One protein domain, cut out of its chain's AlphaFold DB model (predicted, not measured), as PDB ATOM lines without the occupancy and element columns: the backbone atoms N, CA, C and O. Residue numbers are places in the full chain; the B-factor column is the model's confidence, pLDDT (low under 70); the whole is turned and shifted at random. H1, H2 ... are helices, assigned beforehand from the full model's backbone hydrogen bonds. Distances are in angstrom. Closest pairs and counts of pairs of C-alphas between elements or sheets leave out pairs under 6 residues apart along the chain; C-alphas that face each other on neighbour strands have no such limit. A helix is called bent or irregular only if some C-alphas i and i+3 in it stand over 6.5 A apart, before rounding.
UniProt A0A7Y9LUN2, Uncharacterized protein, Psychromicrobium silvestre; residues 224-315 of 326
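This is residues 224 to 315 of the 326 residues of an uncharacterized protein of Psychromicrobium silvestre (UniProt A0A7Y9LUN2). Five short helices make a small globule with H3 in its middle: H4 packs on the first residues of H3, H2 on a stretch near its middle and H1 on its last two residues, while H5 packs crosswise on H2. A long link, residues 286 to 296, runs from the end of H4 to the start of H5. The printed part has 92 residues, with five named helices in the order H1, H2, H3, H4, H5 and no named strand; the class is all helix, with 52 of the 92 residues in helices. The whole is compact, with a radius of gyration of the C-alphas of 12.4 A, and spans 36 by 29 by 22 A.

H1, residues 224 to 229, touches residues 264 to 265 alone of H3, residues 254 to 265. Their closest C-alphas, those of Arg 227 and Thr 265, are 5.4 A apart, and the two helices run opposite ways at a steep tilt of 42 degrees. H2, residues 234 to 244, is apart from H1 but touches H3 at its residues 257 to 261 alone. The closest C-alphas, of Leu 236 and Ile 257, are 6.4 A apart, and the tilt of 68 degrees is steep, only just short of about perpendicular. H3 is the hub, touching three helices. The third is H4, residues 274 to 285, which touches residues 254 to 258 alone of H3. The C-alphas of Ser 254 and Leu 279 are their closest, 4.9 A apart, and the helices run opposite ways at a steep tilt of 45 degrees. H5, residues 297 to 307, touches H2, with the C-alphas of Ala 239 and Ala 306 closest at 5.5 A and a steep tilt of 57 degrees, opposite ways. H5 is close to H3 but not clearly touching: the C-alphas of Leu 260 and Ala 300 are their closest, 7.1 A apart. In H1, H2, H3 and H5 every O i to N i+4 pair is within hydrogen-bond range; in H4 6 of 8 are. H4 is irregular, with C-alphas 275 and 278 7.5 A apart.

H1 begins at C-alpha 224, at (92.050, 96.362, 84.162), and measures 8.6 A from first to last C-alpha. H2 measures 15.1 A, H3 16.5 A, H4 17.6 A and H5 15.2 A. H3 begins at C-alpha 254, at (78.068, 82.391, 73.065), and H5 ends at C-alpha 307, at (76.823, 90.337, 89.152).

The C-alphas of Gly 287 and Arg 315 are the two farthest apart, at 35.9 A. The printed part has no cut. The link from H1 to H2 is tight, and the link from H4 to H5 is long. The mean pLDDT of the printed part is 74.3; 24 residues are under 70: residues 246 to 252, 266 to 267, 270 to 271 and 283 to 295.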
ATOM      1  N   HIS A 224      91.116  97.438  83.850       70.12
ATOM      2  CA  HIS A 224      92.050  96.362  84.162       70.12
ATOM      3  C   HIS A 224      91.474  95.471  85.263       70.12
ATOM      4  O   HIS A 224      91.434  94.250  85.114       70.12
ATOM      5  N   ARG A 225      90.983  96.074  86.352       74.56
ATOM      6  CA  ARG A 225      90.321  95.341  87.439       74.56
ATOM      7  C   ARG A 225      89.116  94.557  86.928       74.56
ATOM      8  O   ARG A 225      88.953  93.392  87.296       74.56
ATOM      9  N   ARG A 226      88.310  95.146  86.040       76.94
ATOM     10  CA  ARG A 226      87.187  94.444  85.400       76.94
ATOM     11  C   ARG A 226      87.643  93.277  84.530       76.94
ATOM     12  O   ARG A 226      87.067  92.203  84.631       76.94
ATOM     13  N   ARG A 227      88.694  93.433  83.723       76.00
ATOM     14  CA  ARG A 227      89.245  92.340  82.898       76.00
ATOM     15  C   ARG A 227      89.776  91.184  83.733       76.00
ATOM     16  O   ARG A 227      89.563  90.041  83.349       76.00
ATOM     17  N   GLU A 228      90.409  91.468  84.869       80.19
ATOM     18  CA  GLU A 228      90.833  90.423  85.805       80.19
ATOM     19  C   GLU A 228      89.636  89.744  86.481       80.19
ATOM     20  O   GLU A 228      89.608  88.521  86.590       80.19
ATOM     21  N   THR A 229      88.605  90.510  86.855       84.75
ATOM     22  CA  THR A 229      87.370  89.970  87.456       84.75
ATOM     23  C   THR A 229      86.626  89.067  86.466       84.75
ATOM     24  O   THR A 229      86.256  87.946  86.798       84.75
ATOM     25  N   PHE A 230      86.482  89.509  85.216       86.25
ATOM     26  CA  PHE A 230      85.796  88.785  84.141       86.25
ATOM     27  C   PHE A 230      86.753  87.977  83.260       86.25
ATOM     28  O   PHE A 230      86.452  87.680  82.101       86.25
ATOM     29  N   LYS A 231      87.918  87.594  83.793       85.50
ATOM     30  CA  LYS A 231      88.904  86.785  83.067       85.50
ATOM     31  C   LYS A 231      88.359  85.411  82.702       85.50
ATOM     32  O   LYS A 231      88.792  84.844  81.706       85.50
ATOM     33  N   HIS A 232      87.426  84.872  83.478       89.25
ATOM     34  CA  HIS A 232      86.788  83.581  83.238       89.25
ATOM     35  C   HIS A 232      85.299  83.774  82.915       89.25
ATOM     36  O   HIS A 232      84.654  84.585  83.583       89.25
ATOM     37  N   PRO A 233      84.745  83.040  81.932       89.31
ATOM     38  CA  PRO A 233      83.357  83.219  81.513       89.31
ATOM     39  C   PRO A 233      82.344  82.785  82.577       89.31
ATOM     40  O   PRO A 233      81.239  83.309  82.577       89.31
ATOM     41  N   GLN A 234      82.714  81.907  83.521       89.44
ATOM     42  CA  GLN A 234      81.794  81.331  84.513       89.44
ATOM     43  C   GLN A 234      80.972  82.368  85.286       89.44
ATOM     44  O   GLN A 234      79.798  82.138  85.544       89.44
ATOM     45  N   LEU A 235      81.562  83.506  85.667       88.62
ATOM     46  CA  LEU A 235      80.816  84.545  86.386       88.62
ATOM     47  C   LEU A 235      79.710  85.152  85.516       88.62
ATOM     48  O   LEU A 235      78.598  85.353  85.997       88.62
ATOM     49  N   LEU A 236      80.009  85.402  84.241       88.00
ATOM     50  CA  LEU A 236      79.048  85.937  83.277       88.00
ATOM     51  C   LEU A 236      77.997  84.889  82.903       88.00
ATOM     52  O   LEU A 236      76.816  85.208  82.865       88.00
ATOM     53  N   GLU A 237      78.419  83.642  82.685       88.19
ATOM     54  CA  GLU A 237      77.538  82.500  82.429       88.19
ATOM     55  C   GLU A 237      76.532  82.334  83.573       88.19
ATOM     56  O   GLU A 237      75.329  82.365  83.335       88.19
ATOM     57  N   ASN A 238      77.005  82.247  84.820       88.38
ATOM     58  CA  ASN A 238      76.152  82.072  85.998       88.38
ATOM     59  C   ASN A 238      75.154  83.222  86.177       88.38
ATOM     60  O   ASN A 238      73.985  82.977  86.474       88.38
ATOM     61  N   ALA A 239      75.598  84.465  85.986       88.56
ATOM     62  CA  ALA A 239      74.713  85.619  86.076       88.56
ATOM     63  C   ALA A 239      73.650  85.593  84.968       88.56
ATOM     64  O   ALA A 239      72.465  85.767  85.244       88.56
ATOM     65  N   LEU A 240      74.044  85.279  83.733       86.25
ATOM     66  CA  LEU A 240      73.129  85.189  82.601       86.25
ATOM     67  C   LEU A 240      72.109  84.050  82.767       86.25
ATOM     68  O   LEU A 240      70.922  84.259  82.521       86.25
ATOM     69  N   TYR A 241      72.529  82.886  83.272       84.88
ATOM     70  CA  TYR A 241      71.628  81.787  83.642       84.88
ATOM     71  C   TYR A 241      70.623  82.205  84.717       84.88
ATOM     72  O   TYR A 241      69.436  81.906  84.604       84.88
ATOM     73  N   SER A 242      71.082  82.930  85.745       85.62
ATOM     74  CA  SER A 242      70.213  83.358  86.846       85.62
ATOM     75  C   SER A 242      69.114  84.328  86.401       85.62
ATOM     76  O   SER A 242      68.014  84.290  86.944       85.62
ATOM     77  N   VAL A 243      69.396  85.156  85.391       84.94
ATOM     78  CA  VAL A 243      68.462  86.161  84.864       84.94
ATOM     79  C   VAL A 243      67.519  85.571  83.818       84.94
ATOM     80  O   VAL A 243      66.338  85.903  83.796       84.94
ATOM     81  N   THR A 244      68.021  84.699  82.944       81.44
ATOM     82  CA  THR A 244      67.227  84.132  81.841       81.44
ATOM     83  C   THR A 244      66.415  82.906  82.256       81.44
ATOM     84  O   THR A 244      65.512  82.500  81.529       81.44
ATOM     85  N   GLY A 245      66.728  82.291  83.405       71.25
ATOM     86  CA  GLY A 245      66.122  81.026  83.828       71.25
ATOM     87  C   GLY A 245      66.472  79.849  82.911       71.25
ATOM     88  O   GLY A 245      65.868  78.783  83.032       71.25
ATOM     89  N   ALA A 246      67.426  80.033  81.991       66.19
ATOM     90  CA  ALA A 246      67.854  79.001  81.064       66.19
ATOM     91  C   ALA A 246      68.508  77.842  81.830       66.19
ATOM     92  O   ALA A 246      69.355  78.042  82.704       66.19
ATOM     93  N   THR A 247      68.121  76.609  81.504       57.25
ATOM     94  CA  THR A 247      68.794  75.418  82.030       57.25
ATOM     95  C   THR A 247      70.141  75.235  81.330       57.25
ATOM     96  O   THR A 247      70.358  75.731  80.226       57.25
ATOM     97  N   THR A 248      71.067  74.481  81.928       55.56
ATOM     98  CA  THR A 248      72.382  74.169  81.328       55.56
ATOM     99  C   THR A 248      72.303  73.540  79.927       55.56
ATOM    100  O   THR A 248      73.289  73.569  79.195       55.56
ATOM    101  N   GLU A 249      71.145  72.996  79.540       52.16
ATOM    102  CA  GLU A 249      70.868  72.443  78.205       52.16
ATOM    103  C   GLU A 249      70.532  73.519  77.157       52.16
ATOM    104  O   GLU A 249      70.787  73.327  75.969       52.16
ATOM    105  N   GLN A 250      70.034  74.681  77.590       55.50
ATOM    106  CA  GLN A 250      69.820  75.885  76.784       55.50
ATOM    107  C   GLN A 250      70.944  76.882  77.078       55.50
ATOM    108  O   GLN A 250      70.718  77.967  77.608       55.50
ATOM    109  N   ALA A 251      72.188  76.478  76.808       54.94
ATOM    110  CA  ALA A 251      73.345  77.330  77.061       54.94
ATOM    111  C   ALA A 251      73.146  78.725  76.425       54.94
ATOM    112  O   ALA A 251      72.677  78.791  75.282       54.94
ATOM    113  N   PRO A 252      73.503  79.821  77.123       59.72
ATOM    114  CA  PRO A 252      73.326  81.163  76.614       59.72
ATOM    115  C   PRO A 252      74.076  81.287  75.302       59.72
ATOM    116  O   PRO A 252      75.110  80.629  75.096       59.72
ATOM    117  N   ALA A 253      73.567  82.125  74.406       70.44
ATOM    118  CA  ALA A 253      74.225  82.292  73.130       70.44
ATOM    119  C   ALA A 253      75.661  82.768  73.397       70.44
ATOM    120  O   ALA A 253      75.899  83.733  74.120       70.44
ATOM    121  N   SER A 254      76.653  82.060  72.844       77.06
ATOM    122  CA  SER A 254      78.068  82.391  73.065       77.06
ATOM    123  C   SER A 254      78.396  83.839  72.671       77.06
ATOM    124  O   SER A 254      79.358  84.407  73.177       77.06
ATOM    125  N   THR A 255      77.585  84.424  71.788       76.88
ATOM    126  CA  THR A 255      77.539  85.845  71.430       76.88
ATOM    127  C   THR A 255      77.223  86.747  72.624       76.88
ATOM    128  O   THR A 255      78.015  87.632  72.917       76.88
ATOM    129  N   GLU A 256      76.157  86.479  73.379       80.19
ATOM    130  CA  GLU A 256      75.711  87.312  74.508       80.19
ATOM    131  C   GLU A 256      76.771  87.402  75.607       80.19
ATOM    132  O   GLU A 256      77.036  88.480  76.130       80.19
ATOM    133  N   ILE A 257      77.439  86.286  75.918       85.12
ATOM    134  CA  ILE A 257      78.521  86.259  76.914       85.12
ATOM    135  C   ILE A 257      79.717  87.099  76.442       85.12
ATOM    136  O   ILE A 257      80.332  87.813  77.236       85.12
ATOM    137  N   LEU A 258      80.063  87.022  75.153       78.69
ATOM    138  CA  LEU A 258      81.169  87.787  74.572       78.69
ATOM    139  C   LEU A 258      80.851  89.284  74.479       78.69
ATOM    140  O   LEU A 258      81.735  90.105  74.738       78.69
ATOM    141  N   ASP A 259      79.607  89.634  74.162       76.44
ATOM    142  CA  ASP A 259      79.138  91.015  74.093       76.44
ATOM    143  C   ASP A 259      79.033  91.634  75.488       76.44
ATOM    144  O   ASP A 259      79.513  92.746  75.702       76.44
ATOM    145  N   LEU A 260      78.519  90.892  76.471       78.19
ATOM    146  CA  LEU A 260      78.498  91.300  77.876       78.19
ATOM    147  C   LEU A 260      79.921  91.488  78.424       78.19
ATOM    148  O   LEU A 260      80.212  92.488  79.082       78.19
ATOM    149  N   TRP A 261      80.839  90.569  78.110       83.75
ATOM    150  CA  TRP A 261      82.250  90.728  78.461       83.75
ATOM    151  C   TRP A 261      82.831  92.007  77.849       83.75
ATOM    152  O   TRP A 261      83.451  92.800  78.561       83.75
ATOM    153  N   ALA A 262      82.622  92.237  76.551       74.81
ATOM    154  CA  ALA A 262      83.113  93.425  75.856       74.81
ATOM    155  C   ALA A 262      82.551  94.715  76.468       74.81
ATOM    156  O   ALA A 262      83.304  95.652  76.739       74.81
ATOM    157  N   HIS A 263      81.255  94.717  76.770       74.38
ATOM    158  CA  HIS A 263      80.530  95.818  77.390       74.38
ATOM    159  C   HIS A 263      81.096  96.200  78.764       74.38
ATOM    160  O   HIS A 263      81.385  97.370  79.019       74.38
ATOM    161  N   LEU A 264      81.329  95.210  79.630       74.38
ATOM    162  CA  LEU A 264      81.826  95.435  80.989       74.38
ATOM    163  C   LEU A 264      83.316  95.784  81.019       74.38
ATOM    164  O   LEU A 264      83.754  96.565  81.862       74.38
ATOM    165  N   THR A 265      84.109  95.207  80.116       72.44
ATOM    166  CA  THR A 265      85.580  95.282  80.155       72.44
ATOM    167  C   THR A 265      86.197  96.257  79.151       72.44
ATOM    168  O   THR A 265      87.426  96.423  79.126       72.44
ATOM    169  N   GLY A 266      85.374  96.894  78.311       66.62
ATOM    170  CA  GLY A 266      85.845  97.718  77.196       66.62
ATOM    171  C   GLY A 266      86.686  96.919  76.198       66.62
ATOM    172  O   GLY A 266      87.596  97.463  75.576       66.62
ATOM    173  N   GLY A 267      86.505  95.598  76.166       65.62
ATOM    174  CA  GLY A 267      87.176  94.683  75.253       65.62
ATOM    175  C   GLY A 267      86.437  94.566  73.926       65.62
ATOM    176  O   GLY A 267      85.372  95.142  73.737       65.62
ATOM    177  N   HIS A 268      86.994  93.791  72.999       70.31
ATOM    178  CA  HIS A 268      86.344  93.501  71.722       70.31
ATOM    179  C   HIS A 268      85.907  92.032  71.668       70.31
ATOM    180  O   HIS A 268      86.764  91.169  71.875       70.31
ATOM    181  N   PRO A 269      84.655  91.704  71.292       70.38
ATOM    182  CA  PRO A 269      84.121  90.331  71.331       70.38
ATOM    183  C   PRO A 269      84.938  89.293  70.545       70.38
ATOM    184  O   PRO A 269      84.969  88.117  70.880       70.38
ATOM    185  N   SER A 270      85.645  89.713  69.489       68.19
ATOM    186  CA  SER A 270      86.575  88.844  68.739       68.19
ATOM    187  C   SER A 270      87.928  88.556  69.411       68.19
ATOM    188  O   SER A 270      88.669  87.711  68.903       68.19
ATOM    189  N   TYR A 271      88.285  89.282  70.472       67.81
ATOM    190  CA  TYR A 271      89.564  89.180  71.186       67.81
ATOM    191  C   TYR A 271      89.395  89.028  72.713       67.81
ATOM    192  O   TYR A 271      90.006  89.776  73.475       67.81
ATOM    193  N   PRO A 272      88.573  88.085  73.192       74.19
ATOM    194  CA  PRO A 272      88.473  87.784  74.606       74.19
ATOM    195  C   PRO A 272      89.701  86.982  75.089       74.19
ATOM    196  O   PRO A 272      90.473  86.457  74.273       74.19
ATOM    197  N   PRO A 273      89.876  86.833  76.414       76.88
ATOM    198  CA  PRO A 273      90.892  85.965  76.997       76.88
ATOM    199  C   PRO A 273      90.775  84.511  76.516       76.88
ATOM    200  O   PRO A 273      89.711  84.052  76.100       76.88
ATOM    201  N   SER A 274      91.863  83.742  76.626       76.94
ATOM    202  CA  SER A 274      91.919  82.338  76.178       76.94
ATOM    203  C   SER A 274      90.875  81.424  76.835       76.94
ATOM    204  O   SER A 274      90.425  80.461  76.222       76.94
ATOM    205  N   SER A 275      90.430  81.747  78.046       82.38
ATOM    206  CA  SER A 275      89.320  81.083  78.746       82.38
ATOM    207  C   SER A 275      87.990  81.124  77.972       82.38
ATOM    208  O   SER A 275      87.180  80.215  78.122       82.38
ATOM    209  N   TYR A 276      87.785  82.113  77.094       84.00
ATOM    210  CA  TYR A 276      86.597  82.263  76.241       84.00
ATOM    211  C   TYR A 276      86.749  81.571  74.876       84.00
ATOM    212  O   TYR A 276      85.871  81.672  74.018       84.00
ATOM    213  N   GLN A 277      87.851  80.855  74.625       81.56
ATOM    214  CA  GLN A 277      88.136  80.283  73.304       81.56
ATOM    215  C   GLN A 277      87.051  79.307  72.823       81.56
ATOM    216  O   GLN A 277      86.778  79.243  71.625       81.56
ATOM    217  N   ARG A 278      86.387  78.590  73.741       83.75
ATOM    218  CA  ARG A 278      85.239  77.731  73.407       83.75
ATOM    219  C   ARG A 278      84.065  78.548  72.857       83.75
ATOM    220  O   ARG A 278      83.538  78.202  71.804       83.75
ATOM    221  N   LEU A 279      83.738  79.666  73.504       82.25
ATOM    222  CA  LEU A 279      82.665  80.581  73.103       82.25
ATOM    223  C   LEU A 279      82.960  81.234  71.744       82.25
ATOM    224  O   LEU A 279      82.078  81.310  70.893       82.25
ATOM    225  N   LEU A 280      84.219  81.605  71.484       74.69
ATOM    226  CA  LEU A 280      84.653  82.115  70.174       74.69
ATOM    227  C   LEU A 280      84.450  81.111  69.033       74.69
ATOM    228  O   LEU A 280      84.074  81.499  67.926       74.69
ATOM    229  N   ILE A 281      84.756  79.831  69.265       76.06
ATOM    230  CA  ILE A 281      84.599  78.782  68.247       76.06
ATOM    231  C   ILE A 281      83.114  78.587  67.935       76.06
ATOM    232  O   ILE A 281      82.748  78.530  66.759       76.06
ATOM    233  N   SER A 282      82.269  78.537  68.966       73.62
ATOM    234  CA  SER A 282      80.814  78.441  68.823       73.62
ATOM    235  C   SER A 282      80.236  79.646  68.075       73.62
ATOM    236  O   SER A 282      79.531  79.461  67.085       73.62
ATOM    237  N   HIS A 283      80.639  80.866  68.448       68.56
ATOM    238  CA  HIS A 283      80.233  82.106  67.779       68.56
ATOM    239  C   HIS A 283      80.581  82.101  66.283       68.56
ATOM    240  O   HIS A 283      79.778  82.514  65.449       68.56
ATOM    241  N   ARG A 284      81.781  81.645  65.897       67.12
ATOM    242  CA  ARG A 284      82.182  81.606  64.475       67.12
ATOM    243  C   ARG A 284      81.407  80.567  63.670       67.12
ATOM    244  O   ARG A 284      81.136  80.798  62.497       67.12
ATOM    245  N   ARG A 285      81.069  79.428  64.278       63.00
ATOM    246  CA  ARG A 285      80.312  78.347  63.621       63.00
ATOM    247  C   ARG A 285      78.855  78.714  63.367       63.00
ATOM    248  O   ARG A 285      78.287  78.230  62.399       63.00
ATOM    249  N   GLN A 286      78.278  79.577  64.199       62.66
ATOM    250  CA  GLN A 286      76.903  80.051  64.041       62.66
ATOM    251  C   GLN A 286      76.723  81.007  62.852       62.66
ATOM    252  O   GLN A 286      75.596  81.378  62.546       62.66
ATOM    253  N   GLY A 287      77.802  81.393  62.156       50.62
ATOM    254  CA  GLY A 287      77.714  82.135  60.897       50.62
ATOM    255  C   GLY A 287      77.064  83.512  61.023       50.62
ATOM    256  O   GLY A 287      76.721  84.098  59.999       50.62
ATOM    257  N   HIS A 288      76.895  84.032  62.244       47.59
ATOM    258  CA  HIS A 288      76.302  85.342  62.440       47.59
ATOM    259  C   HIS A 288      77.177  86.382  61.730       47.59
ATOM    260  O   HIS A 288      78.358  86.525  62.081       47.59
ATOM    261  N   PRO A 289      76.644  87.109  60.728       42.09
ATOM    262  CA  PRO A 289      77.286  88.339  60.305       42.09
ATOM    263  C   PRO A 289      77.427  89.228  61.547       42.09
ATOM    264  O   PRO A 289      76.632  89.113  62.478       42.09
ATOM    265  N   ASN A 290      78.411  90.127  61.558       42.47
ATOM    266  CA  ASN A 290      78.569  91.206  62.547       42.47
ATOM    267  C   ASN A 290      77.360  92.186  62.567       42.47
ATOM    268  O   ASN A 290      77.526  93.384  62.771       42.47
ATOM    269  N   ASN A 291      76.140  91.714  62.327       35.47
ATOM    270  CA  ASN A 291      74.912  92.405  62.651       35.47
ATOM    271  C   ASN A 291      74.792  92.291  64.164       35.47
ATOM    272  O   ASN A 291      74.343  91.257  64.650       35.47
ATOM    273  N   GLY A 292      75.296  93.298  64.878       42.09
ATOM    274  CA  GLY A 292      75.291  93.356  66.333       42.09
ATOM    275  C   GLY A 292      73.940  92.922  66.882       42.09
ATOM    276  O   GLY A 292      72.984  93.696  66.866       42.09
ATOM    277  N   ALA A 293      73.862  91.673  67.344       44.97
ATOM    278  CA  ALA A 293      72.790  91.226  68.205       44.97
ATOM    279  C   ALA A 293      72.996  92.018  69.490       44.97
ATOM    280  O   ALA A 293      73.767  91.639  70.364       44.97
ATOM    281  N   HIS A 294      72.436  93.222  69.511       55.56
ATOM    282  CA  HIS A 294      72.604  94.132  70.616       55.56
ATOM    283  C   HIS A 294      71.996  93.453  71.833       55.56
ATOM    284  O   HIS A 294      70.785  93.239  71.884       55.56
ATOM    285  N   LEU A 295      72.859  93.098  72.788       62.91
ATOM    286  CA  LEU A 295      72.456  92.741  74.137       62.91
ATOM    287  C   LEU A 295      71.413  93.776  74.576       62.91
ATOM    288  O   LEU A 295      71.710  94.978  74.570       62.91
ATOM    289  N   SER A 296      70.178  93.343  74.852       72.56
ATOM    290  CA  SER A 296      69.122  94.306  75.157       72.56
ATOM    291  C   SER A 296      69.534  95.106  76.402       72.56
ATOM    292  O   SER A 296      70.111  94.529  77.331       72.56
ATOM    293  N   PRO A 297      69.289  96.429  76.454       71.00
ATOM    294  CA  PRO A 297      69.690  97.241  77.606       71.00
ATOM    295  C   PRO A 297      69.115  96.719  78.928       71.00
ATOM    296  O   PRO A 297      69.760  96.815  79.968       71.00
ATOM    297  N   GLU A 298      67.919  96.136  78.866       76.88
ATOM    298  CA  GLU A 298      67.217  95.525  79.995       76.88
ATOM    299  C   GLU A 298      67.916  94.249  80.475       76.88
ATOM    300  O   GLU A 298      68.166  94.101  81.670       76.88
ATOM    301  N   LEU A 299      68.307  93.361  79.551       78.19
ATOM    302  CA  LEU A 299      69.068  92.156  79.885       78.19
ATOM    303  C   LEU A 299      70.441  92.521  80.454       78.19
ATOM    304  O   LEU A 299      70.868  91.946  81.449       78.19
ATOM    305  N   ALA A 300      71.114  93.509  79.859       76.00
ATOM    306  CA  ALA A 300      72.392  94.007  80.349       76.00
ATOM    307  C   ALA A 300      72.278  94.493  81.800       76.00
ATOM    308  O   ALA A 300      73.067  94.075  82.645       76.00
ATOM    309  N   ALA A 301      71.276  95.329  82.093       81.62
ATOM    310  CA  ALA A 301      71.030  95.856  83.432       81.62
ATOM    311  C   ALA A 301      70.735  94.738  84.443       81.62
ATOM    312  O   ALA A 301      71.387  94.670  85.482       81.62
ATOM    313  N   ALA A 302      69.843  93.804  84.102       84.31
ATOM    314  CA  ALA A 302      69.496  92.687  84.978       84.31
ATOM    315  C   ALA A 302      70.701  91.775  85.277       84.31
ATOM    316  O   ALA A 302      70.893  91.331  86.410       84.31
ATOM    317  N   VAL A 303      71.553  91.519  84.279       84.00
ATOM    318  CA  VAL A 303      72.776  90.725  84.465       84.00
ATOM    319  C   VAL A 303      73.817  91.482  85.289       84.00
ATOM    320  O   VAL A 303      74.482  90.874  86.125       84.00
ATOM    321  N   ILE A 304      73.948  92.799  85.110       84.81
ATOM    322  CA  ILE A 304      74.807  93.639  85.956       84.81
ATOM    323  C   ILE A 304      74.364  93.550  87.418       84.81
ATOM    324  O   ILE A 304      75.209  93.306  88.280       84.81
ATOM    325  N   ASP A 305      73.064  93.667  87.693       85.81
ATOM    326  CA  ASP A 305      72.518  93.568  89.050       85.81
ATOM    327  C   ASP A 305      72.807  92.198  89.681       85.81
ATOM    328  O   ASP A 305      73.259  92.119  90.827       85.81
ATOM    329  N   ALA A 306      72.653  91.117  88.910       87.69
ATOM    330  CA  ALA A 306      73.000  89.761  89.339       87.69
ATOM    331  C   ALA A 306      74.509  89.576  89.606       87.69
ATOM    332  O   ALA A 306      74.899  88.735  90.420       87.69
ATOM    333  N   LEU A 307      75.371  90.367  88.958       87.81
ATOM    334  CA  LEU A 307      76.823  90.337  89.152       87.81
ATOM    335  C   LEU A 307      77.291  91.126  90.383       87.81
ATOM    336  O   LEU A 307      78.350  90.802  90.917       87.81
ATOM    337  N   LEU A 308      76.538  92.118  90.875       87.56
ATOM    338  CA  LEU A 308      76.952  92.993  91.990       87.56
ATOM    339  C   LEU A 308      77.413  92.271  93.275       87.56
ATOM    340  O   LEU A 308      78.273  92.821  93.977       87.56
ATOM    341  N   PRO A 309      76.882  91.090  93.655       86.69
ATOM    342  CA  PRO A 309      77.389  90.333  94.801       86.69
ATOM    343  C   PRO A 309      78.771  89.712  94.552       86.69
ATOM    344  O   PRO A 309      79.596  89.678  95.462       86.69
ATOM    345  N   ALA A 310      79.027  89.240  93.330       85.94
ATOM    346  CA  ALA A 310      80.242  88.511  92.960       85.94
ATOM    347  C   ALA A 310      81.331  89.402  92.330       85.94
ATOM    348  O   ALA A 310      82.504  89.036  92.325       85.94
ATOM    349  N   ALA A 311      80.958  90.577  91.817       86.56
ATOM    350  CA  ALA A 311      81.825  91.537  91.140       86.56
ATOM    351  C   ALA A 311      81.674  92.941  91.765       86.56
ATOM    352  O   ALA A 311      81.072  93.837  91.169       86.56
ATOM    353  N   PRO A 312      82.242  93.180  92.963       80.12
ATOM    354  CA  PRO A 312      82.088  94.451  93.676       80.12
ATOM    355  C   PRO A 312      82.672  95.659  92.928       80.12
ATOM    356  O   PRO A 312      82.259  96.781  93.186       80.12
ATOM    357  N   CYS A 313      83.576  95.449  91.960       76.88
ATOM    358  CA  CYS A 313      84.089  96.509  91.083       76.88
ATOM    359  C   CYS A 313      83.004  97.207  90.241       76.88
ATOM    360  O   CYS A 313      83.250  98.293  89.733       76.88
ATOM    361  N   LEU A 314      81.815  96.613  90.109       79.12
ATOM    362  CA  LEU A 314      80.679  97.211  89.408       79.12
ATOM    363  C   LEU A 314      79.837  98.162  90.278       79.12
ATOM    364  O   LEU A 314      78.969  98.840  89.741       79.12
ATOM    365  N   ARG A 315      80.058  98.217  91.600       77.06
ATOM    366  CA  ARG A 315      79.293  99.093  92.515       77.06
ATOM    367  C   ARG A 315      79.787 100.533  92.506       77.06
ATOM    368  O   ARG A 315      78.990 101.458  92.600       77.06
TER     369      ARG A 315